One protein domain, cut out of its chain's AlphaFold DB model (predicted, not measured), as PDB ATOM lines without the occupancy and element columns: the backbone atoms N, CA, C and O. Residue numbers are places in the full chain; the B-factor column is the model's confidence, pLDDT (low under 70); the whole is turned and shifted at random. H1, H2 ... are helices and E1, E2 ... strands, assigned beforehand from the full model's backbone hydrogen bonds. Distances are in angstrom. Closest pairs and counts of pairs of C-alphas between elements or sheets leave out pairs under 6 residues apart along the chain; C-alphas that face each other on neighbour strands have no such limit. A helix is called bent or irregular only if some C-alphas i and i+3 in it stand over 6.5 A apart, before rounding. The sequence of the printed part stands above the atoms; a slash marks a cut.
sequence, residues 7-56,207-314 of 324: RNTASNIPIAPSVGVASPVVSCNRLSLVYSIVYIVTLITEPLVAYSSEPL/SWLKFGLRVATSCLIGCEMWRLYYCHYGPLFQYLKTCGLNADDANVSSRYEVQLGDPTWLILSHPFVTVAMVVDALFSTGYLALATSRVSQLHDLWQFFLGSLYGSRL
ATOM      1  N   ARG A   7      29.227  30.718   6.201       52.69
ATOM      2  CA  ARG A   7      27.932  31.249   6.635       52.69
ATOM      3  C   ARG A   7      28.177  32.496   7.477       52.69
ATOM      4  O   ARG A   7      28.834  32.422   8.514       52.69
ATOM      5  N   ASN A   8      27.649  33.636   7.032       51.31
ATOM      6  CA  ASN A   8      27.587  34.835   7.862       51.31
ATOM      7  C   ASN A   8      26.415  34.674   8.839       51.31
ATOM      8  O   ASN A   8      25.269  34.507   8.421       51.31
ATOM      9  N   THR A   9      26.708  34.679  10.136       50.94
ATOM     10  CA  THR A   9      25.678  34.722  11.180       50.94
ATOM     11  C   THR A   9      25.629  36.139  11.732       50.94
ATOM     12  O   THR A   9      26.230  36.444  12.758       50.94
ATOM     13  N   ALA A  10      24.942  37.027  11.012       46.69
ATOM     14  CA  ALA A  10      24.686  38.378  11.488       46.69
ATOM     15  C   ALA A  10      23.732  38.306  12.690       46.69
ATOM     16  O   ALA A  10      22.544  38.009  12.562       46.69
ATOM     17  N   SER A  11      24.275  38.536  13.881       43.25
ATOM     18  CA  SER A  11      23.498  38.755  15.095       43.25
ATOM     19  C   SER A  11      23.065  40.221  15.106       43.25
ATOM     20  O   SER A  11      23.840  41.078  15.522       43.25
ATOM     21  N   ASN A  12      21.842  40.514  14.652       39.41
ATOM     22  CA  ASN A  12      21.223  41.840  14.775       39.41
ATOM     23  C   ASN A  12      20.904  42.137  16.250       39.41
ATOM     24  O   ASN A  12      19.758  42.042  16.682       39.41
ATOM     25  N   ILE A  13      21.923  42.471  17.037       43.03
ATOM     26  CA  ILE A  13      21.756  43.081  18.355       43.03
ATOM     27  C   ILE A  13      22.202  44.538  18.199       43.03
ATOM     28  O   ILE A  13      23.365  44.765  17.860       43.03
ATOM     29  N   PRO A  14      21.315  45.531  18.397       37.28
ATOM     30  CA  PRO A  14      21.694  46.933  18.297       37.28
ATOM     31  C   PRO A  14      22.582  47.283  19.495       37.28
ATOM     32  O   PRO A  14      22.107  47.364  20.626       37.28
ATOM     33  N   ILE A  15      23.884  47.447  19.260       43.28
ATOM     34  CA  ILE A  15      24.847  47.889  20.274       43.28
ATOM     35  C   ILE A  15      25.164  49.365  20.009       43.28
ATOM     36  O   ILE A  15      25.460  49.760  18.883       43.28
ATOM     37  N   ALA A  16      25.045  50.177  21.062       42.25
ATOM     38  CA  ALA A  16      25.343  51.608  21.086       42.25
ATOM     39  C   ALA A  16      26.800  51.911  20.660       42.25
ATOM     40  O   ALA A  16      27.666  51.047  20.806       42.25
ATOM     41  N   PRO A  17      27.099  53.127  20.158       42.81
ATOM     42  CA  PRO A  17      28.359  53.417  19.488       42.81
ATOM     43  C   PRO A  17      29.500  53.533  20.504       42.81
ATOM     44  O   PRO A  17      29.705  54.582  21.112       42.81
ATOM     45  N   SER A  18      30.262  52.456  20.685       41.78
ATOM     46  CA  SER A  18      31.603  52.519  21.260       41.78
ATOM     47  C   SER A  18      32.628  52.406  20.135       41.78
ATOM     48  O   SER A  18      32.615  51.488  19.317       41.78
ATOM     49  N   VAL A  19      33.498  53.412  20.063       46.50
ATOM     50  CA  VAL A  19      34.577  53.523  19.083       46.50
ATOM     51  C   VAL A  19      35.608  52.435  19.371       46.50
ATOM     52  O   VAL A  19      36.463  52.566  20.242       46.50
ATOM     53  N   GLY A  20      35.491  51.339  18.635       48.06
ATOM     54  CA  GLY A  20      36.456  50.256  18.562       48.06
ATOM     55  C   GLY A  20      35.985  49.292  17.487       48.06
ATOM     56  O   GLY A  20      34.955  48.650  17.657       48.06
ATOM     57  N   VAL A  21      36.706  49.220  16.365       53.62
ATOM     58  CA  VAL A  21      36.419  48.261  15.289       53.62
ATOM     59  C   VAL A  21      36.520  46.860  15.892       53.62
ATOM     60  O   VAL A  21      37.617  46.369  16.158       53.62
ATOM     61  N   ALA A  22      35.378  46.237  16.184       60.12
ATOM     62  CA  ALA A  22      35.348  44.887  16.720       60.12
ATOM     63  C   ALA A  22      35.905  43.945  15.649       60.12
ATOM     64  O   ALA A  22      35.316  43.796  14.578       60.12
ATOM     65  N   SER A  23      37.064  43.338  15.913       65.19
ATOM     66  CA  SER A  23      37.669  42.403  14.967       65.19
ATOM     67  C   SER A  23      36.721  41.224  14.715       65.19
ATOM     68  O   SER A  23      36.143  40.694  15.670       65.19
ATOM     69  N   PRO A  24      36.553  40.788  13.456       73.56
ATOM     70  CA  PRO A  24      35.633  39.711  13.125       73.56
ATOM     71  C   PRO A  24      36.008  38.411  13.842       73.56
ATOM     72  O   PRO A  24      37.165  37.980  13.853       73.56
ATOM     73  N   VAL A  25      35.008  37.750  14.430       79.62
ATOM     74  CA  VAL A  25      35.197  36.478  15.137       79.62
ATOM     75  C   VAL A  25      35.025  35.337  14.143       79.62
ATOM     76  O   VAL A  25      33.927  35.092  13.643       79.62
ATOM     77  N   VAL A  26      36.111  34.612  13.876       81.31
ATOM     78  CA  VAL A  26      36.112  33.446  12.982       81.31
ATOM     79  C   VAL A  26      36.190  32.168  13.807       81.31
ATOM     80  O   VAL A  26      37.123  31.982  14.590       81.31
ATOM     81  N   SER A  27      35.228  31.268  13.616       85.88
ATOM     82  CA  SER A  27      35.168  29.968  14.291       85.88
ATOM     83  C   SER A  27      35.024  28.820  13.292       85.88
ATOM     84  O   SER A  27      34.486  28.994  12.202       85.88
ATOM     85  N   CYS A  28      35.530  27.644  13.657       86.06
ATOM     86  CA  CYS A  28      35.371  26.419  12.879       86.06
ATOM     87  C   CYS A  28      34.182  25.622  13.419       86.06
ATOM     88  O   CYS A  28      34.091  25.394  14.630       86.06
ATOM     89  N   ASN A  29      33.309  25.145  12.532       89.00
ATOM     90  CA  ASN A  29      32.225  24.263  12.940       89.00
ATOM     91  C   ASN A  29      32.799  22.915  13.416       89.00
ATOM     92  O   ASN A  29      33.439  22.194  12.643       89.00
ATOM     93  N   ARG A  30      32.568  22.565  14.688       87.81
ATOM     94  CA  ARG A  30      33.118  21.345  15.311       87.81
ATOM     95  C   ARG A  30      32.620  20.063  14.646       87.81
ATOM     96  O   ARG A  30      33.391  19.123  14.507       87.81
ATOM     97  N   LEU A  31      31.360  20.034  14.215       89.44
ATOM     98  CA  LEU A  31      30.776  18.872  13.548       89.44
ATOM     99  C   LEU A  31      31.425  18.653  12.174       89.44
ATOM    100  O   LEU A  31      31.827  17.538  11.858       89.44
ATOM    101  N   SER A  32      31.619  19.726  11.401       88.56
ATOM    102  CA  SER A  32      32.323  19.663  10.112       88.56
ATOM    103  C   SER A  32      33.774  19.200  10.263       88.56
ATOM    104  O   SER A  32      34.263  18.438   9.436       88.56
ATOM    105  N   LEU A  33      34.446  19.583  11.356       88.06
ATOM    106  CA  LEU A  33      35.800  19.123  11.658       88.06
ATOM    107  C   LEU A  33      35.830  17.613  11.935       88.06
ATOM    108  O   LEU A  33      36.695  16.924  11.402       88.06
ATOM    109  N   VAL A  34      34.880  17.098  12.724       90.88
ATOM    110  CA  VAL A  34      34.767  15.656  13.001       90.88
ATOM    111  C   VAL A  34      34.546  14.874  11.709       90.88
ATOM    112  O   VAL A  34      35.285  13.929  11.448       90.88
ATOM    113  N   TYR A  35      33.596  15.293  10.869       90.12
ATOM    114  CA  TYR A  35      33.376  14.646   9.573       90.12
ATOM    115  C   TYR A  35      34.614  14.716   8.680       90.12
ATOM    116  O   TYR A  35      34.992  13.711   8.088       90.12
ATOM    117  N   SER A  36      35.295  15.863   8.637       88.62
ATOM    118  CA  SER A  36      36.533  16.015   7.873       88.62
ATOM    119  C   SER A  36      37.610  15.033   8.343       88.62
ATOM    120  O   SER A  36      38.205  14.361   7.512       88.62
ATOM    121  N   ILE A  37      37.806  14.861   9.657       89.38
ATOM    122  CA  ILE A  37      38.752  13.874  10.207       89.38
ATOM    123  C   ILE A  37      38.373  12.451   9.787       89.38
ATOM    124  O   ILE A  37      39.248  11.691   9.375       89.38
ATOM    125  N   VAL A  38      37.087  12.096   9.848       90.88
ATOM    126  CA  VAL A  38      36.609  10.779   9.402       90.88
ATOM    127  C   VAL A  38      36.939  10.562   7.924       90.88
ATOM    128  O   VAL A  38      37.542   9.544   7.597       90.88
ATOM    129  N   TYR A  39      36.655  11.532   7.049       89.38
ATOM    130  CA  TYR A  39      37.000  11.435   5.625       89.38
ATOM    131  C   TYR A  39      38.508  11.302   5.388       89.38
ATOM    132  O   TYR A  39      38.914  10.473   4.578       89.38
ATOM    133  N   ILE A  40      39.346  12.052   6.115       90.44
ATOM    134  CA  ILE A  40      40.812  11.921   6.038       90.44
ATOM    135  C   ILE A  40      41.243  10.495   6.360       90.44
ATOM    136  O   ILE A  40      41.979   9.877   5.592       90.44
ATOM    137  N   VAL A  41      40.785   9.971   7.497       91.31
ATOM    138  CA  VAL A  41      41.166   8.632   7.948       91.31
ATOM    139  C   VAL A  41      40.685   7.583   6.951       91.31
ATOM    140  O   VAL A  41      41.459   6.698   6.593       91.31
ATOM    141  N   THR A  42      39.454   7.695   6.455       90.19
ATOM    142  CA  THR A  42      38.915   6.764   5.460       90.19
ATOM    143  C   THR A  42      39.716   6.801   4.160       90.19
ATOM    144  O   THR A  42      40.121   5.748   3.683       90.19
ATOM    145  N   LEU A  43      40.021   7.982   3.614       90.19
ATOM    146  CA  LEU A  43      40.751   8.104   2.347       90.19
ATOM    147  C   LEU A  43      42.192   7.595   2.444       90.19
ATOM    148  O   LEU A  43      42.659   6.900   1.547       90.19
ATOM    149  N   ILE A  44      42.897   7.913   3.531       92.94
ATOM    150  CA  ILE A  44      44.288   7.479   3.715       92.94
ATOM    151  C   ILE A  44      44.363   5.968   3.961       92.94
ATOM    152  O   ILE A  44      45.296   5.315   3.489       92.94
ATOM    153  N   THR A  45      43.400   5.400   4.693       91.25
ATOM    154  CA  THR A  45      43.393   3.959   4.998       91.25
ATOM    155  C   THR A  45      42.809   3.103   3.877       91.25
ATOM    156  O   THR A  45      43.029   1.895   3.885       91.25
ATOM    157  N   GLU A  46      42.153   3.697   2.879       88.88
ATOM    158  CA  GLU A  46      41.508   2.996   1.765       88.88
ATOM    159  C   GLU A  46      42.406   1.952   1.063       88.88
ATOM    160  O   GLU A  46      41.964   0.810   0.912       88.88
ATOM    161  N   PRO A  47      43.676   2.231   0.698       90.06
ATOM    162  CA  PRO A  47      44.539   1.209   0.093       90.06
ATOM    163  C   PRO A  47      44.829   0.032   1.040       90.06
ATOM    164  O   PRO A  47      45.034  -1.099   0.603       90.06
ATOM    165  N   LEU A  48      44.827   0.277   2.353       91.56
ATOM    166  CA  LEU A  48      45.123  -0.720   3.385       91.56
ATOM    167  C   LEU A  48      43.903  -1.574   3.752       91.56
ATOM    168  O   LEU A  48      44.072  -2.678   4.272       91.56
ATOM    169  N   VAL A  49      42.687  -1.126   3.428       89.81
ATOM    170  CA  VAL A  49      41.442  -1.891   3.627       89.81
ATOM    171  C   VAL A  49      41.485  -3.253   2.923       89.81
ATOM    172  O   VAL A  49      40.833  -4.201   3.361       89.81
ATOM    173  N   ALA A  50      42.308  -3.395   1.885       88.19
ATOM    174  CA  ALA A  50      42.602  -4.660   1.223       88.19
ATOM    175  C   ALA A  50      42.963  -5.807   2.190       88.19
ATOM    176  O   ALA A  50      42.509  -6.937   2.012       88.19
ATOM    177  N   TYR A  51      43.704  -5.505   3.262       89.81
ATOM    178  CA  TYR A  51      44.153  -6.481   4.264       89.81
ATOM    179  C   TYR A  51      43.034  -7.008   5.177       89.81
ATOM    180  O   TYR A  51      43.263  -7.880   6.007       89.81
ATOM    181  N   SER A  52      41.800  -6.526   5.006       86.56
ATOM    182  CA  SER A  52      40.608  -7.162   5.588       86.56
ATOM    183  C   SER A  52      40.315  -8.541   4.976       86.56
ATOM    184  O   SER A  52      39.671  -9.391   5.596       86.56
ATOM    185  N   SER A  53      40.765  -8.768   3.740       85.69
ATOM    186  CA  SER A  53      40.588 -10.030   3.014       85.69
ATOM    187  C   SER A  53      41.909 -10.638   2.551       85.69
ATOM    188  O   SER A  53      41.963 -11.845   2.343       85.69
ATOM    189  N   GLU A  54      42.960  -9.829   2.437       89.81
ATOM    190  CA  GLU A  54      44.303 -10.259   2.054       89.81
ATOM    191  C   GLU A  54      45.193 -10.509   3.278       89.81
ATOM    192  O   GLU A  54      45.148  -9.730   4.234       89.81
ATOM    193  N   PRO A  55      46.047 -11.544   3.258       88.94
ATOM    194  CA  PRO A  55      47.071 -11.722   4.270       88.94
ATOM    195  C   PRO A  55      48.112 -10.602   4.207       88.94
ATOM    196  O   PRO A  55      48.410 -10.031   3.156       88.94
ATOM    197  N   LEU A  56      48.687 -10.290   5.367       89.62
ATOM    198  CA  LEU A  56      49.822  -9.378   5.467       89.62
ATOM    199  C   LEU A  56      51.101 -10.071   4.961       89.62
ATOM    200  O   LEU A  56      51.218 -11.290   5.106       89.62
ATOM    201  N   SER A 207      53.672 -10.000  -2.291       90.38
ATOM    202  CA  SER A 207      52.961  -9.442  -1.141       90.38
ATOM    203  C   SER A 207      53.638  -8.184  -0.589       90.38
ATOM    204  O   SER A 207      52.982  -7.162  -0.366       90.38
ATOM    205  N   TRP A 208      54.969  -8.206  -0.451       93.25
ATOM    206  CA  TRP A 208      55.751  -7.031  -0.051       93.25
ATOM    207  C   TRP A 208      55.673  -5.892  -1.065       93.25
ATOM    208  O   TRP A 208      55.575  -4.731  -0.665       93.25
ATOM    209  N   LEU A 209      55.668  -6.204  -2.364       93.12
ATOM    210  CA  LEU A 209      55.504  -5.196  -3.409       93.12
ATOM    211  C   LEU A 209      54.135  -4.507  -3.308       93.12
ATOM    212  O   LEU A 209      54.078  -3.277  -3.305       93.12
ATOM    213  N   LYS A 210      53.046  -5.277  -3.156       92.62
ATOM    214  CA  LYS A 210      51.696  -4.729  -2.933       92.62
ATOM    215  C   LYS A 210      51.643  -3.864  -1.676       92.62
ATOM    216  O   LYS A 210      51.082  -2.771  -1.709       92.62
ATOM    217  N   PHE A 211      52.255  -4.318  -0.584       94.25
ATOM    218  CA  PHE A 211      52.312  -3.551   0.660       94.25
ATOM    219  C   PHE A 211      53.040  -2.219   0.486       94.25
ATOM    220  O   PHE A 211      52.497  -1.176   0.848       94.25
ATOM    221  N   GLY A 212      54.222  -2.235  -0.134       94.94
ATOM    222  CA  GLY A 212      54.971  -1.020  -0.442       94.94
ATOM    223  C   GLY A 212      54.168  -0.051  -1.313       94.94
ATOM    224  O   GLY A 212      54.088   1.134  -0.991       94.94
ATOM    225  N   LEU A 213      53.507  -0.556  -2.360       94.62
ATOM    226  CA  LEU A 213      52.639   0.241  -3.233       94.62
ATOM    227  C   LEU A 213      51.477   0.881  -2.459       94.62
ATOM    228  O   LEU A 213      51.207   2.068  -2.635       94.62
ATOM    229  N   ARG A 214      50.802   0.125  -1.585       94.88
ATOM    230  CA  ARG A 214      49.670   0.618  -0.784       94.88
ATOM    231  C   ARG A 214      50.098   1.683   0.211       94.88
ATOM    232  O   ARG A 214      49.452   2.721   0.282       94.88
ATOM    233  N   VAL A 215      51.211   1.474   0.914       95.75
ATOM    234  CA  VAL A 215      51.771   2.476   1.835       95.75
ATOM    235  C   VAL A 215      52.166   3.741   1.074       95.75
ATOM    236  O   VAL A 215      51.787   4.837   1.484       95.75
ATOM    237  N   ALA A 216      52.850   3.611  -0.066       95.88
ATOM    238  CA  ALA A 216      53.210   4.753  -0.903       95.88
ATOM    239  C   ALA A 216      51.969   5.511  -1.405       95.88
ATOM    240  O   ALA A 216      51.943   6.740  -1.366       95.88
ATOM    241  N   THR A 217      50.919   4.791  -1.807       93.94
ATOM    242  CA  THR A 217      49.648   5.379  -2.255       93.94
ATOM    243  C   THR A 217      48.928   6.089  -1.108       93.94
ATOM    244  O   THR A 217      48.487   7.220  -1.283       93.94
ATOM    245  N   SER A 218      48.872   5.493   0.087       95.06
ATOM    246  CA  SER A 218      48.327   6.126   1.296       95.06
ATOM    247  C   SER A 218      49.076   7.410   1.662       95.06
ATOM    248  O   SER A 218      48.452   8.427   1.968       95.06
ATOM    249  N   CYS A 219      50.412   7.397   1.591       95.50
ATOM    250  CA  CYS A 219      51.229   8.590   1.802       95.50
ATOM    251  C   CYS A 219      50.948   9.657   0.739       95.50
ATOM    252  O   CYS A 219      50.759  10.819   1.087       95.50
ATOM    253  N   LEU A 220      50.871   9.265  -0.536       94.56
ATOM    254  CA  LEU A 220      50.576  10.171  -1.643       94.56
ATOM    255  C   LEU A 220      49.196  10.820  -1.477       94.56
ATOM    256  O   LEU A 220      49.092  12.037  -1.593       94.56
ATOM    257  N   ILE A 221      48.168  10.049  -1.109       94.00
ATOM    258  CA  ILE A 221      46.835  10.573  -0.772       94.00
ATOM    259  C   ILE A 221      46.942  11.610   0.351       94.00
ATOM    260  O   ILE A 221      46.455  12.726   0.194       94.00
ATOM    261  N   GLY A 222      47.624  11.292   1.455       94.12
ATOM    262  CA  GLY A 222      47.805  12.229   2.568       94.12
ATOM    263  C   GLY A 222      48.522  13.524   2.161       94.12
ATOM    264  O   GLY A 222      48.090  14.620   2.531       94.12
ATOM    265  N   CYS A 223      49.582  13.418   1.356       94.06
ATOM    266  CA  CYS A 223      50.319  14.566   0.829       94.06
ATOM    267  C   CYS A 223      49.448  15.439  -0.083       94.06
ATOM    268  O   CYS A 223      49.434  16.661   0.077       94.06
ATOM    269  N   GLU A 224      48.695  14.835  -1.004       92.81
ATOM    270  CA  GLU A 224      47.815  15.568  -1.916       92.81
ATOM    271  C   GLU A 224      46.626  16.198  -1.186       92.81
ATOM    272  O   GLU A 224      46.270  17.341  -1.464       92.81
ATOM    273  N   MET A 225      46.071  15.525  -0.176       92.25
ATOM    274  CA  MET A 225      45.046  16.095   0.702       92.25
ATOM    275  C   MET A 225      45.548  17.348   1.412       92.25
ATOM    276  O   MET A 225      44.855  18.367   1.458       92.25
ATOM    277  N   TRP A 226      46.770  17.309   1.943       92.38
ATOM    278  CA  TRP A 226      47.365  18.492   2.546       92.38
ATOM    279  C   TRP A 226      47.580  19.603   1.513       92.38
ATOM    280  O   TRP A 226      47.136  20.734   1.719       92.38
ATOM    281  N   ARG A 227      48.221  19.276   0.385       92.06
ATOM    282  CA  ARG A 227      48.637  20.238  -0.642       92.06
ATOM    283  C   ARG A 227      47.466  20.900  -1.357       92.06
ATOM    284  O   ARG A 227      47.528  22.096  -1.606       92.06
ATOM    285  N   LEU A 228      46.425  20.150  -1.700       88.19
ATOM    286  CA  LEU A 228      45.335  20.635  -2.547       88.19
ATOM    287  C   LEU A 228      44.096  21.079  -1.765       88.19
ATOM    288  O   LEU A 228      43.233  21.752  -2.326       88.19
ATOM    289  N   TYR A 229      43.979  20.692  -0.493       89.31
ATOM    290  CA  TYR A 229      42.786  20.972   0.303       89.31
ATOM    291  C   TYR A 229      43.105  21.695   1.611       89.31
ATOM    292  O   TYR A 229      42.694  22.842   1.794       89.31
ATOM    293  N   TYR A 230      43.861  21.075   2.520       87.75
ATOM    294  CA  TYR A 230      44.017  21.621   3.875       87.75
ATOM    295  C   TYR A 230      44.928  22.848   3.960       87.75
ATOM    296  O   TYR A 230      44.659  23.737   4.771       87.75
ATOM    297  N   CYS A 231      45.950  22.959   3.105       89.94
ATOM    298  CA  CYS A 231      46.866  24.100   3.147       89.94
ATOM    299  C   CYS A 231      46.152  25.441   2.892       89.94
ATOM    300  O   CYS A 231      46.571  26.470   3.418       89.94
ATOM    301  N   HIS A 232      45.033  25.430   2.158       88.44
ATOM    302  CA  HIS A 232      44.270  26.628   1.808       88.44
ATOM    303  C   HIS A 232      43.406  27.168   2.954       88.44
ATOM    304  O   HIS A 232      43.065  28.352   2.955       88.44
ATOM    305  N   TYR A 233      43.093  26.348   3.964       86.69
ATOM    306  CA  TYR A 233      42.325  26.813   5.120       86.69
ATOM    307  C   TYR A 233      43.125  27.803   5.971       86.69
ATOM    308  O   TYR A 233      42.553  28.776   6.453       86.69
ATOM    309  N   GLY A 234      44.441  27.614   6.120       86.06
ATOM    310  CA  GLY A 234      45.301  28.517   6.899       86.06
ATOM    311  C   GLY A 234      45.215  29.979   6.431       86.06
ATOM    312  O   GLY A 234      44.800  30.836   7.219       86.06
ATOM    313  N   PRO A 235      45.524  30.269   5.152       88.75
ATOM    314  CA  PRO A 235      45.355  31.597   4.570       88.75
ATOM    315  C   PRO A 235      43.911  32.100   4.650       88.75
ATOM    316  O   PRO A 235      43.694  33.254   5.007       88.75
ATOM    317  N   LEU A 236      42.913  31.246   4.401       86.75
ATOM    318  CA  LEU A 236      41.500  31.629   4.504       86.75
ATOM    319  C   LEU A 236      41.143  32.145   5.908       86.75
ATOM    320  O   LEU A 236      40.521  33.198   6.040       86.75
ATOM    321  N   PHE A 237      41.571  31.447   6.965       86.56
ATOM    322  CA  PHE A 237      41.359  31.897   8.341       86.56
ATOM    323  C   PHE A 237      42.068  33.227   8.628       86.56
ATOM    324  O   PHE A 237      41.522  34.051   9.360       86.56
ATOM    325  N   GLN A 238      43.261  33.454   8.072       85.81
ATOM    326  CA  GLN A 238      43.991  34.716   8.236       85.81
ATOM    327  C   GLN A 238      43.291  35.878   7.521       85.81
ATOM    328  O   GLN A 238      43.084  36.925   8.134       85.81
ATOM    329  N   TYR A 239      42.851  35.689   6.275       84.38
ATOM    330  CA  TYR A 239      42.129  36.715   5.514       84.38
ATOM    331  C   TYR A 239      40.770  37.056   6.136       84.38
ATOM    332  O   TYR A 239      40.429  38.229   6.263       84.38
ATOM    333  N   LEU A 240      40.017  36.063   6.621       83.38
ATOM    334  CA  LEU A 240      38.736  36.314   7.296       83.38
ATOM    335  C   LEU A 240      38.896  37.073   8.621       83.38
ATOM    336  O   LEU A 240      38.018  37.853   8.980       83.38
ATOM    337  N   LYS A 241      40.007  36.863   9.340       81.81
ATOM    338  CA  LYS A 241      40.319  37.589  10.584       81.81
ATOM    339  C   LYS A 241      40.804  39.020  10.342       81.81
ATOM    340  O   LYS A 241      40.591  39.868  11.200       81.81
ATOM    341  N   THR A 242      41.486  39.268   9.222       80.12
ATOM    342  CA  THR A 242      42.139  40.557   8.928       80.12
ATOM    343  C   THR A 242      41.276  41.491   8.088       80.12
ATOM    344  O   THR A 242      41.189  42.670   8.408       80.12
ATOM    345  N   CYS A 243      40.619  40.979   7.046       75.06
ATOM    346  CA  CYS A 243      39.839  41.788   6.107       75.06
ATOM    347  C   CYS A 243      38.321  41.648   6.303       75.06
ATOM    348  O   CYS A 243      37.586  42.586   6.011       75.06
ATOM    349  N   GLY A 244      37.839  40.499   6.797       71.75
ATOM    350  CA  GLY A 244      36.407  40.175   6.762       71.75
ATOM    351  C   GLY A 244      35.866  40.058   5.324       71.75
ATOM    352  O   GLY A 244      36.584  40.282   4.355       71.75
ATOM    353  N   LEU A 245      34.605  39.649   5.161       72.38
ATOM    354  CA  LEU A 245      33.938  39.583   3.848       72.38
ATOM    355  C   LEU A 245      33.167  40.865   3.505       72.38
ATOM    356  O   LEU A 245      32.937  41.136   2.332       72.38
ATOM    357  N   ASN A 246      32.800  41.656   4.517       64.81
ATOM    358  CA  ASN A 246      32.065  42.907   4.366       64.81
ATOM    359  C   ASN A 246      32.988  44.074   4.731       64.81
ATOM    360  O   ASN A 246      32.999  44.520   5.875       64.81
ATOM    361  N   ALA A 247      33.786  44.534   3.768       56.94
ATOM    362  CA  ALA A 247      34.664  45.690   3.957       56.94
ATOM    363  C   ALA A 247      33.884  47.015   4.115       56.94
ATOM    364  O   ALA A 247      34.411  47.956   4.704       56.94
ATOM    365  N   ASP A 248      32.629  47.069   3.648       56.94
ATOM    366  CA  ASP A 248      31.818  48.297   3.607       56.94
ATOM    367  C   ASP A 248      30.944  48.528   4.860       56.94
ATOM    368  O   ASP A 248      30.568  49.664   5.143       56.94
ATOM    369  N   ASP A 249      30.671  47.495   5.670       58.34
ATOM    370  CA  ASP A 249      29.820  47.589   6.873       58.34
ATOM    371  C   ASP A 249      30.660  47.610   8.161       58.34
ATOM    372  O   ASP A 249      30.638  46.688   8.981       58.34
ATOM    373  N   ALA A 250      31.403  48.700   8.369       55.44
ATOM    374  CA  ALA A 250      32.312  48.888   9.511       55.44
ATOM    375  C   ALA A 250      31.639  48.847  10.906       55.44
ATOM    376  O   ALA A 250      32.333  48.810  11.922       55.44
ATOM    377  N   ASN A 251      30.302  48.841  10.972       53.59
ATOM    378  CA  ASN A 251      29.527  48.872  12.218       53.59
ATOM    379  C   ASN A 251      28.963  47.512  12.666       53.59
ATOM    380  O   ASN A 251      28.316  47.450  13.712       53.59
ATOM    381  N   VAL A 252      29.187  46.420  11.923       59.31
ATOM    382  CA  VAL A 252      28.628  45.104  12.278       59.31
ATOM    383  C   VAL A 252      29.737  44.119  12.633       59.31
ATOM    384  O   VAL A 252      30.475  43.641  11.771       59.31
ATOM    385  N   SER A 253      29.808  43.757  13.920       61.59
ATOM    386  CA  SER A 253      30.617  42.628  14.392       61.59
ATOM    387  C   SER A 253      30.169  41.353  13.673       61.59
ATOM    388  O   SER A 253      29.121  40.775  13.969       61.59
ATOM    389  N   SER A 254      30.943  40.954  12.665       69.88
ATOM    390  CA  SER A 254      30.607  39.830  11.796       69.88
ATOM    391  C   SER A 254      31.208  38.546  12.358       69.88
ATOM    392  O   SER A 254      32.421  38.442  12.565       69.88
ATOM    393  N   ARG A 255      30.347  37.554  12.605       77.50
ATOM    394  CA  ARG A 255      30.749  36.219  13.046       77.50
ATOM    395  C   ARG A 255      30.749  35.263  11.860       77.50
ATOM    396  O   ARG A 255      29.695  34.954  11.295       77.50
ATOM    397  N   TYR A 256      31.936  34.772  11.526       81.56
ATOM    398  CA  TYR A 256      32.144  33.814  10.446       81.56
ATOM    399  C   TYR A 256      32.278  32.400  11.006       81.56
ATOM    400  O   TYR A 256      33.069  32.139  11.919       81.56
ATOM    401  N   GLU A 257      31.520  31.473  10.428       84.19
ATOM    402  CA  GLU A 257      31.668  30.046  10.683       84.19
ATOM    403  C   GLU A 257      32.179  29.351   9.418       84.19
ATOM    404  O   GLU A 257      31.521  29.363   8.375       84.19
ATOM    405  N   VAL A 258      33.377  28.770   9.516       85.62
ATOM    406  CA  VAL A 258      34.006  28.007   8.434       85.62
ATOM    407  C   VAL A 258      33.609  26.541   8.576       85.62
ATOM    408  O   VAL A 258      33.810  25.936   9.635       85.62
ATOM    409  N   GLN A 259      33.052  25.978   7.505       86.44
ATOM    410  CA  GLN A 259      32.683  24.569   7.415       86.44
ATOM    411  C   GLN A 259      33.686  23.827   6.532       86.44
ATOM    412  O   GLN A 259      33.917  24.222   5.388       86.44
ATOM    413  N   LEU A 260      34.279  22.757   7.065       86.12
ATOM    414  CA  LEU A 260      35.149  21.881   6.289       86.12
ATOM    415  C   LEU A 260      34.294  20.886   5.505       86.12
ATOM    416  O   LEU A 260      33.502  20.149   6.087       86.12
ATOM    417  N   GLY A 261      34.456  20.878   4.186       84.44
ATOM    418  CA  GLY A 261      33.828  19.899   3.300       84.44
ATOM    419  C   GLY A 261      34.617  18.591   3.172       84.44
ATOM    420  O   GLY A 261      35.643  18.388   3.832       84.44
ATOM    421  N   ASP A 262      34.145  17.748   2.258       84.81
ATOM    422  CA  ASP A 262      34.740  16.467   1.885       84.81
ATOM    423  C   ASP A 262      35.783  16.633   0.749       84.81
ATOM    424  O   ASP A 262      35.429  17.103  -0.338       84.81
ATOM    425  N   PRO A 263      37.064  16.264   0.964       86.56
ATOM    426  CA  PRO A 263      38.100  16.322  -0.067       86.56
ATOM    427  C   PRO A 263      38.067  15.150  -1.065       86.56
ATOM    428  O   PRO A 263      38.851  15.165  -2.015       86.56
ATOM    429  N   THR A 264      37.195  14.151  -0.883       86.12
ATOM    430  CA  THR A 264      37.183  12.887  -1.645       86.12
ATOM    431  C   THR A 264      37.230  13.100  -3.154       86.12
ATOM    432  O   THR A 264      38.116  12.562  -3.813       86.12
ATOM    433  N   TRP A 265      36.343  13.936  -3.706       85.75
ATOM    434  CA  TRP A 265      36.307  14.217  -5.148       85.75
ATOM    435  C   TRP A 265      37.657  14.704  -5.683       85.75
ATOM    436  O   TRP A 265      38.115  14.269  -6.736       85.75
ATOM    437  N   LEU A 266      38.313  15.597  -4.943       87.69
ATOM    438  CA  LEU A 266      39.550  16.226  -5.380       87.69
ATOM    439  C   LEU A 266      40.705  15.214  -5.434       87.69
ATOM    440  O   LEU A 266      41.542  15.285  -6.331       87.69
ATOM    441  N   ILE A 267      40.719  14.257  -4.505       88.62
ATOM    442  CA  ILE A 267      41.710  13.178  -4.454       88.62
ATOM    443  C   ILE A 267      41.428  12.101  -5.497       88.62
ATOM    444  O   ILE A 267      42.350  11.678  -6.188       88.62
ATOM    445  N   LEU A 268      40.168  11.691  -5.655       84.69
ATOM    446  CA  LEU A 268      39.779  10.687  -6.650       84.69
ATOM    447  C   LEU A 268      39.946  11.182  -8.094       84.69
ATOM    448  O   LEU A 268      40.157  10.369  -8.988       84.69
ATOM    449  N   SER A 269      39.912  12.501  -8.309       87.88
ATOM    450  CA  SER A 269      40.205  13.128  -9.607       87.88
ATOM    451  C   SER A 269      41.708  13.254  -9.896       87.88
ATOM    452  O   SER A 269      42.096  13.690 -10.980       87.88
ATOM    453  N   HIS A 270      42.585  12.947  -8.933       89.88
ATOM    454  CA  HIS A 270      44.023  13.099  -9.119       89.88
ATOM    455  C   HIS A 270      44.585  11.914  -9.922       89.88
ATOM    456  O   HIS A 270      44.621  10.795  -9.404       89.88
ATOM    457  N   PRO A 271      45.119  12.126 -11.141       89.56
ATOM    458  CA  PRO A 271      45.393  11.043 -12.089       89.56
ATOM    459  C   PRO A 271      46.358   9.987 -11.538       89.56
ATOM    460  O   PRO A 271      46.169   8.794 -11.757       89.56
ATOM    461  N   PHE A 272      47.367  10.403 -10.766       90.94
ATOM    462  CA  PHE A 272      48.319   9.474 -10.156       90.94
ATOM    463  C   PHE A 272      47.700   8.620  -9.043       90.94
ATOM    464  O   PHE A 272      48.052   7.450  -8.923       90.94
ATOM    465  N   VAL A 273      46.771   9.181  -8.256       90.62
ATOM    466  CA  VAL A 273      46.064   8.427  -7.207       90.62
ATOM    467  C   VAL A 273      45.179   7.383  -7.874       90.62
ATOM    468  O   VAL A 273      45.255   6.206  -7.536       90.62
ATOM    469  N   THR A 274      44.400   7.797  -8.873       89.56
ATOM    470  CA  THR A 274      43.483   6.919  -9.602       89.56
ATOM    471  C   THR A 274      44.228   5.775 -10.282       89.56
ATOM    472  O   THR A 274      43.850   4.619 -10.117       89.56
ATOM    473  N   VAL A 275      45.325   6.063 -10.995       90.81
ATOM    474  CA  VAL A 275      46.144   5.022 -11.638       90.81
ATOM    475  C   VAL A 275      46.722   4.059 -10.601       90.81
ATOM    476  O   VAL A 275      46.637   2.848 -10.800       90.81
ATOM    477  N   ALA A 276      47.252   4.557  -9.480       91.56
ATOM    478  CA  ALA A 276      47.781   3.701  -8.420       91.56
ATOM    479  C   ALA A 276      46.699   2.788  -7.818       91.56
ATOM    480  O   ALA A 276      46.935   1.593  -7.652       91.56
ATOM    481  N   MET A 277      45.496   3.317  -7.565       89.25
ATOM    482  CA  MET A 277      44.359   2.537  -7.064       89.25
ATOM    483  C   MET A 277      43.873   1.488  -8.075       89.25
ATOM    484  O   MET A 277      43.552   0.369  -7.682       89.25
ATOM    485  N   VAL A 278      43.850   1.808  -9.374       89.62
ATOM    486  CA  VAL A 278      43.488   0.848 -10.434       89.62
ATOM    487  C   VAL A 278      44.518  -0.276 -10.525       89.62
ATOM    488  O   VAL A 278      44.145  -1.446 -10.586       89.62
ATOM    489  N   VAL A 279      45.811   0.055 -10.499       90.19
ATOM    490  CA  VAL A 279      46.893  -0.941 -10.509       90.19
ATOM    491  C   VAL A 279      46.809  -1.847  -9.278       90.19
ATOM    492  O   VAL A 279      46.866  -3.069  -9.412       90.19
ATOM    493  N   ASP A 280      46.599  -1.272  -8.093       90.25
ATOM    494  CA  ASP A 280      46.403  -2.027  -6.852       90.25
ATOM    495  C   ASP A 280      45.174  -2.951  -6.933       90.25
ATOM    496  O   ASP A 280      45.263  -4.129  -6.580       90.25
ATOM    497  N   ALA A 281      44.050  -2.480  -7.477       86.06
ATOM    498  CA  ALA A 281      42.861  -3.304  -7.692       86.06
ATOM    499  C   ALA A 281      43.123  -4.482  -8.650       86.06
ATOM    500  O   ALA A 281      42.711  -5.608  -8.363       86.06
ATOM    501  N   LEU A 282      43.853  -4.260  -9.750       86.25
ATOM    502  CA  LEU A 282      44.219  -5.313 -10.704       86.25
ATOM    503  C   LEU A 282      45.133  -6.371 -10.072       86.25
ATOM    504  O   LEU A 282      44.917  -7.571 -10.255       86.25
ATOM    505  N   PHE A 283      46.114  -5.946  -9.275       86.31
ATOM    506  CA  PHE A 283      47.024  -6.853  -8.567       86.31
ATOM    507  C   PHE A 283      46.350  -7.649  -7.448       86.31
ATOM    508  O   PHE A 283      46.900  -8.646  -6.978       86.31
ATOM    509  N   SER A 284      45.156  -7.228  -7.040       87.56
ATOM    510  CA  SER A 284      44.382  -7.852  -5.968       87.56
ATOM    511  C   SER A 284      43.249  -8.757  -6.480       87.56
ATOM    512  O   SER A 284      42.458  -9.277  -5.697       87.56
ATOM    513  N   THR A 285      43.175  -8.988  -7.794       82.88
ATOM    514  CA  THR A 285      42.091  -9.741  -8.457       82.88
ATOM    515  C   THR A 285      41.855 -11.149  -7.911       82.88
ATOM    516  O   THR A 285      40.703 -11.570  -7.841       82.88
ATOM    517  N   GLY A 286      42.889 -11.859  -7.450       80.75
ATOM    518  CA  GLY A 286      42.729 -13.191  -6.845       80.75
ATOM    519  C   GLY A 286      41.800 -13.204  -5.620       80.75
ATOM    520  O   GLY A 286      41.041 -14.148  -5.413       80.75
ATOM    521  N   TYR A 287      41.772 -12.111  -4.856       87.94
ATOM    522  CA  TYR A 287      40.939 -11.973  -3.657       87.94
ATOM    523  C   TYR A 287      39.533 -11.457  -3.954       87.94
ATOM    524  O   TYR A 287      38.655 -11.527  -3.091       87.94
ATOM    525  N   LEU A 288      39.275 -10.996  -5.183       85.56
ATOM    526  CA  LEU A 288      37.933 -10.608  -5.606       85.56
ATOM    527  C   LEU A 288      36.969 -11.800  -5.561       85.56
ATOM    528  O   LEU A 288      35.803 -11.634  -5.197       85.56
ATOM    529  N   ALA A 289      37.463 -13.006  -5.863       84.25
ATOM    530  CA  ALA A 289      36.672 -14.229  -5.777       84.25
ATOM    531  C   ALA A 289      36.208 -14.517  -4.343       84.25
ATOM    532  O   ALA A 289      35.026 -14.792  -4.104       84.25
ATOM    533  N   LEU A 290      37.118 -14.364  -3.377       87.31
ATOM    534  CA  LEU A 290      36.822 -14.479  -1.952       87.31
ATOM    535  C   LEU A 290      35.830 -13.400  -1.500       87.31
ATOM    536  O   LEU A 290      34.821 -13.718  -0.872       87.31
ATOM    537  N   ALA A 291      36.079 -12.135  -1.847       87.75
ATOM    538  CA  ALA A 291      35.217 -11.021  -1.459       87.75
ATOM    539  C   ALA A 291      33.787 -11.180  -1.998       87.75
ATOM    540  O   ALA A 291      32.825 -11.042  -1.246       87.75
ATOM    541  N   THR A 292      33.637 -11.558  -3.268       86.00
ATOM    542  CA  THR A 292      32.325 -11.804  -3.891       86.00
ATOM    543  C   THR A 292      31.596 -12.972  -3.223       86.00
ATOM    544  O   THR A 292      30.387 -12.910  -2.983       86.00
ATOM    545  N   SER A 293      32.336 -14.023  -2.861       85.12
ATOM    546  CA  SER A 293      31.770 -15.165  -2.139       85.12
ATOM    547  C   SER A 293      31.277 -14.768  -0.743       85.12
ATOM    548  O   SER A 293      30.203 -15.197  -0.331       85.12
ATOM    549  N   ARG A 294      32.000 -13.881  -0.044       85.31
ATOM    550  CA  ARG A 294      31.591 -13.318   1.254       85.31
ATOM    551  C   ARG A 294      30.348 -12.425   1.164       85.31
ATOM    552  O   ARG A 294      29.466 -12.536   2.009       85.31
ATOM    553  N   VAL A 295      30.222 -11.590   0.126       85.62
ATOM    554  CA  VAL A 295      29.024 -10.742  -0.096       85.62
ATOM    555  C   VAL A 295      27.757 -11.579  -0.297       85.62
ATOM    556  O   VAL A 295      26.658 -11.140   0.025       85.62
ATOM    557  N   SER A 296      27.891 -12.815  -0.775       79.56
ATOM    558  CA  SER A 296      26.748 -13.713  -0.967       79.56
ATOM    559  C   SER A 296      26.207 -14.299   0.352       79.56
ATOM    560  O   SER A 296      25.181 -14.980   0.352       79.56
ATOM    561  N   GLN A 297      26.858 -14.035   1.494       76.12
ATOM    562  CA  GLN A 297      26.494 -14.587   2.799       76.12
ATOM    563  C   GLN A 297      25.670 -13.638   3.665       76.12
ATOM    564  O   GLN A 297      26.157 -13.053   4.628       76.12
ATOM    565  N   LEU A 298      24.371 -13.551   3.399       77.31
ATOM    566  CA  LEU A 298      23.485 -12.692   4.195       77.31
ATOM    567  C   LEU A 298      23.253 -13.190   5.637       77.31
ATOM    568  O   LEU A 298      22.795 -12.425   6.480       77.31
ATOM    569  N   HIS A 299      23.578 -14.453   5.931       75.69
ATOM    570  CA  HIS A 299      23.437 -15.041   7.269       75.69
ATOM    571  C   HIS A 299      24.590 -14.668   8.212       75.69
ATOM    572  O   HIS A 299      24.403 -14.646   9.426       75.69
ATOM    573  N   ASP A 300      25.768 -14.363   7.661       80.56
ATOM    574  CA  ASP A 300      26.949 -13.934   8.407       80.56
ATOM    575  C   ASP A 300      27.244 -12.474   8.044       80.56
ATOM    576  O   ASP A 300      27.985 -12.165   7.108       80.56
ATOM    577  N   LEU A 301      26.615 -11.557   8.788       84.31
ATOM    578  CA  LEU A 301      26.720 -10.116   8.540       84.31
ATOM    579  C   LEU A 301      28.167  -9.611   8.595       84.31
ATOM    580  O   LEU A 301      28.483  -8.601   7.966       84.31
ATOM    581  N   TRP A 302      29.051 -10.302   9.322       84.62
ATOM    582  CA  TRP A 302      30.461  -9.939   9.395       84.62
ATOM    583  C   TRP A 302      31.188 -10.261   8.091       84.62
ATOM    584  O   TRP A 302      31.877  -9.400   7.543       84.62
ATOM    585  N   GLN A 303      30.987 -11.461   7.540       82.94
ATOM    586  CA  GLN A 303      31.533 -11.817   6.227       82.94
ATOM    587  C   GLN A 303      30.952 -10.918   5.134       82.94
ATOM    588  O   GLN A 303      31.710 -10.377   4.325       82.94
ATOM    589  N   PHE A 304      29.640 -10.669   5.161       86.25
ATOM    590  CA  PHE A 304      28.990  -9.729   4.249       86.25
ATOM    591  C   PHE A 304      29.631  -8.336   4.301       86.25
ATOM    592  O   PHE A 304      29.950  -7.756   3.258       86.25
ATOM    593  N   PHE A 305      29.859  -7.808   5.508       87.56
ATOM    594  CA  PHE A 305      30.506  -6.516   5.709       87.56
ATOM    595  C   PHE A 305      31.937  -6.504   5.161       87.56
ATOM    596  O   PHE A 305      32.277  -5.603   4.399       87.56
ATOM    597  N   LEU A 306      32.757  -7.516   5.473       86.19
ATOM    598  CA  LEU A 306      34.132  -7.622   4.969       86.19
ATOM    599  C   LEU A 306      34.183  -7.710   3.438       86.19
ATOM    600  O   LEU A 306      34.996  -7.035   2.805       86.19
ATOM    601  N   GLY A 307      33.304  -8.512   2.834       85.31
ATOM    602  CA  GLY A 307      33.192  -8.625   1.381       85.31
ATOM    603  C   GLY A 307      32.766  -7.307   0.731       85.31
ATOM    604  O   GLY A 307      33.360  -6.889  -0.263       85.31
ATOM    605  N   SER A 308      31.793  -6.614   1.324       87.75
ATOM    606  CA  SER A 308      31.299  -5.319   0.833       87.75
ATOM    607  C   SER A 308      32.358  -4.225   0.953       87.75
ATOM    608  O   SER A 308      32.562  -3.442   0.024       87.75
ATOM    609  N   LEU A 309      33.075  -4.201   2.078       87.12
ATOM    610  CA  LEU A 309      34.176  -3.282   2.332       87.12
ATOM    611  C   LEU A 309      35.291  -3.476   1.295       87.12
ATOM    612  O   LEU A 309      35.738  -2.505   0.689       87.12
ATOM    613  N   TYR A 310      35.674  -4.725   1.017       85.81
ATOM    614  CA  TYR A 310      36.646  -5.033  -0.030       85.81
ATOM    615  C   TYR A 310      36.143  -4.636  -1.429       85.81
ATOM    616  O   TYR A 310      36.879  -4.025  -2.202       85.81
ATOM    617  N   GLY A 311      34.877  -4.931  -1.744       82.31
ATOM    618  CA  GLY A 311      34.249  -4.603  -3.028       82.31
ATOM    619  C   GLY A 311      34.117  -3.101  -3.296       82.31
ATOM    620  O   GLY A 311      34.194  -2.675  -4.450       82.31
ATOM    621  N   SER A 312      33.995  -2.276  -2.251       83.62
ATOM    622  CA  SER A 312      33.901  -0.812  -2.380       83.62
ATOM    623  C   SER A 312      35.103  -0.182  -3.105       83.62
ATOM    624  O   SER A 312      34.948   0.837  -3.783       83.62
ATOM    625  N   ARG A 313      36.265  -0.852  -3.075       79.31
ATOM    626  CA  ARG A 313      37.490  -0.451  -3.784       79.31
ATOM    627  C   ARG A 313      37.345  -0.474  -5.310       79.31
ATOM    628  O   ARG A 313      38.054   0.254  -5.993       79.31
ATOM    629  N   LEU A 314      36.426  -1.279  -5.856       71.31
ATOM    630  CA  LEU A 314      36.207  -1.397  -7.305       71.31
ATOM    631  C   LEU A 314      35.218  -0.367  -7.862       71.31
ATOM    632  O   LEU A 314      35.283  -0.021  -9.039       71.31
TER     633      LEU A 314
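This is residues 7 to 56 and 207 to 314 of the 324 residues of the protein "Aste57867_19749 protein" of Aphanomyces stellatus (UniProt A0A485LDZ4). The domain is a long rod in which H2 and H3 follow each other nearly in line, with the two-strand ribbon E1 and E2 beside H3 and with H1 and H5 packed on H2. The helical hairpin H6 and H7 stands at one end of the rod, and loops of residues 9 to 24 and 243 to 254 make the other end. The printed part has 158 residues, in the order E1 H1 H2 H3 E2 H4 H5 H6 H7, and is mostly helix, with a parallel sheet E1 = E2. It is only just extended, close to loose, with a radius of gyration of the C-alphas of 22.9 A, and spans 73 by 36 by 21 A.

E1 is residues 25 to 28, with C-alpha 25 at (35.197, 36.478, 15.137), and E2 is residues 255 to 258. H1, residues 30 to 52, is 31.0 A long; it has a kink of 64 degrees near residue 46 and is irregular, C-alphas 44 and 47 being 7.2 A apart. H2, residues 207 to 228, is 31.1 A long and begins at C-alpha 207 (52.961, -9.442, -1.141). H3 is residues 230 to 242, 19.7 A, H4 residues 264 to 268, and H5 residues 271 to 283, 18.3 A. H6 is residues 285 to 295, and H7, residues 301 to 314, is 20.4 A long and ends at C-alpha 314 (36.207, -1.397, -7.305).

E1 and E2 are parallel at 24 degrees, with N 27 and O 256 within hydrogen-bond range at 2.9 A. Residues 7 to 8 pair antiparallel with residues 256 to 257 of E2. The closest C-alphas of E1 and H3, Val 26 and Lys 241, are 6.4 A apart. H3 and H2 meet only through their link. H2 is the hub, touching H1, H4 and H5. H1, with residues 40 to 48 alone, touches it at Ile 44 and Ser 218, C-alphas 4.9 A apart, at a shallow tilt of 20 degrees, opposite ways. H5 touches H2 at Thr 217 and Ala 276, C-alphas 6.7 A apart, at a shallow tilt of 21 degrees, opposite ways. H4 touches H2 at Met 225 and Ile 267, C-alphas 6.8 A apart. H7 touches H1 at Ala 50 and Tyr 310, C-alphas 6.1 A apart, about perpendicular at 88 degrees. H6 and H7 form a hairpin at a steep tilt of 40 degrees; their closest C-alphas, Ala 291 and Gly 307, are 4.2 A apart. Every O i to N i+4 pair is within hydrogen-bond range in H2, H4 and H5, against 14 of 19 in H1, 7 of 9 in H3, 5 of 7 in H6 and 8 of 10 in H7.

The two C-alphas farthest apart, those of Pro 17 and Gly 286, are 73.1 A apart. Residues 57 to 206 are cut out, and C-alphas 56 and 207 are 7.3 A apart across the cut. The link H3 to E2, 12 residues, is long. The mean pLDDT of the printed part is 81.4, and residues 7 to 23 and 246 to 254 are under 70.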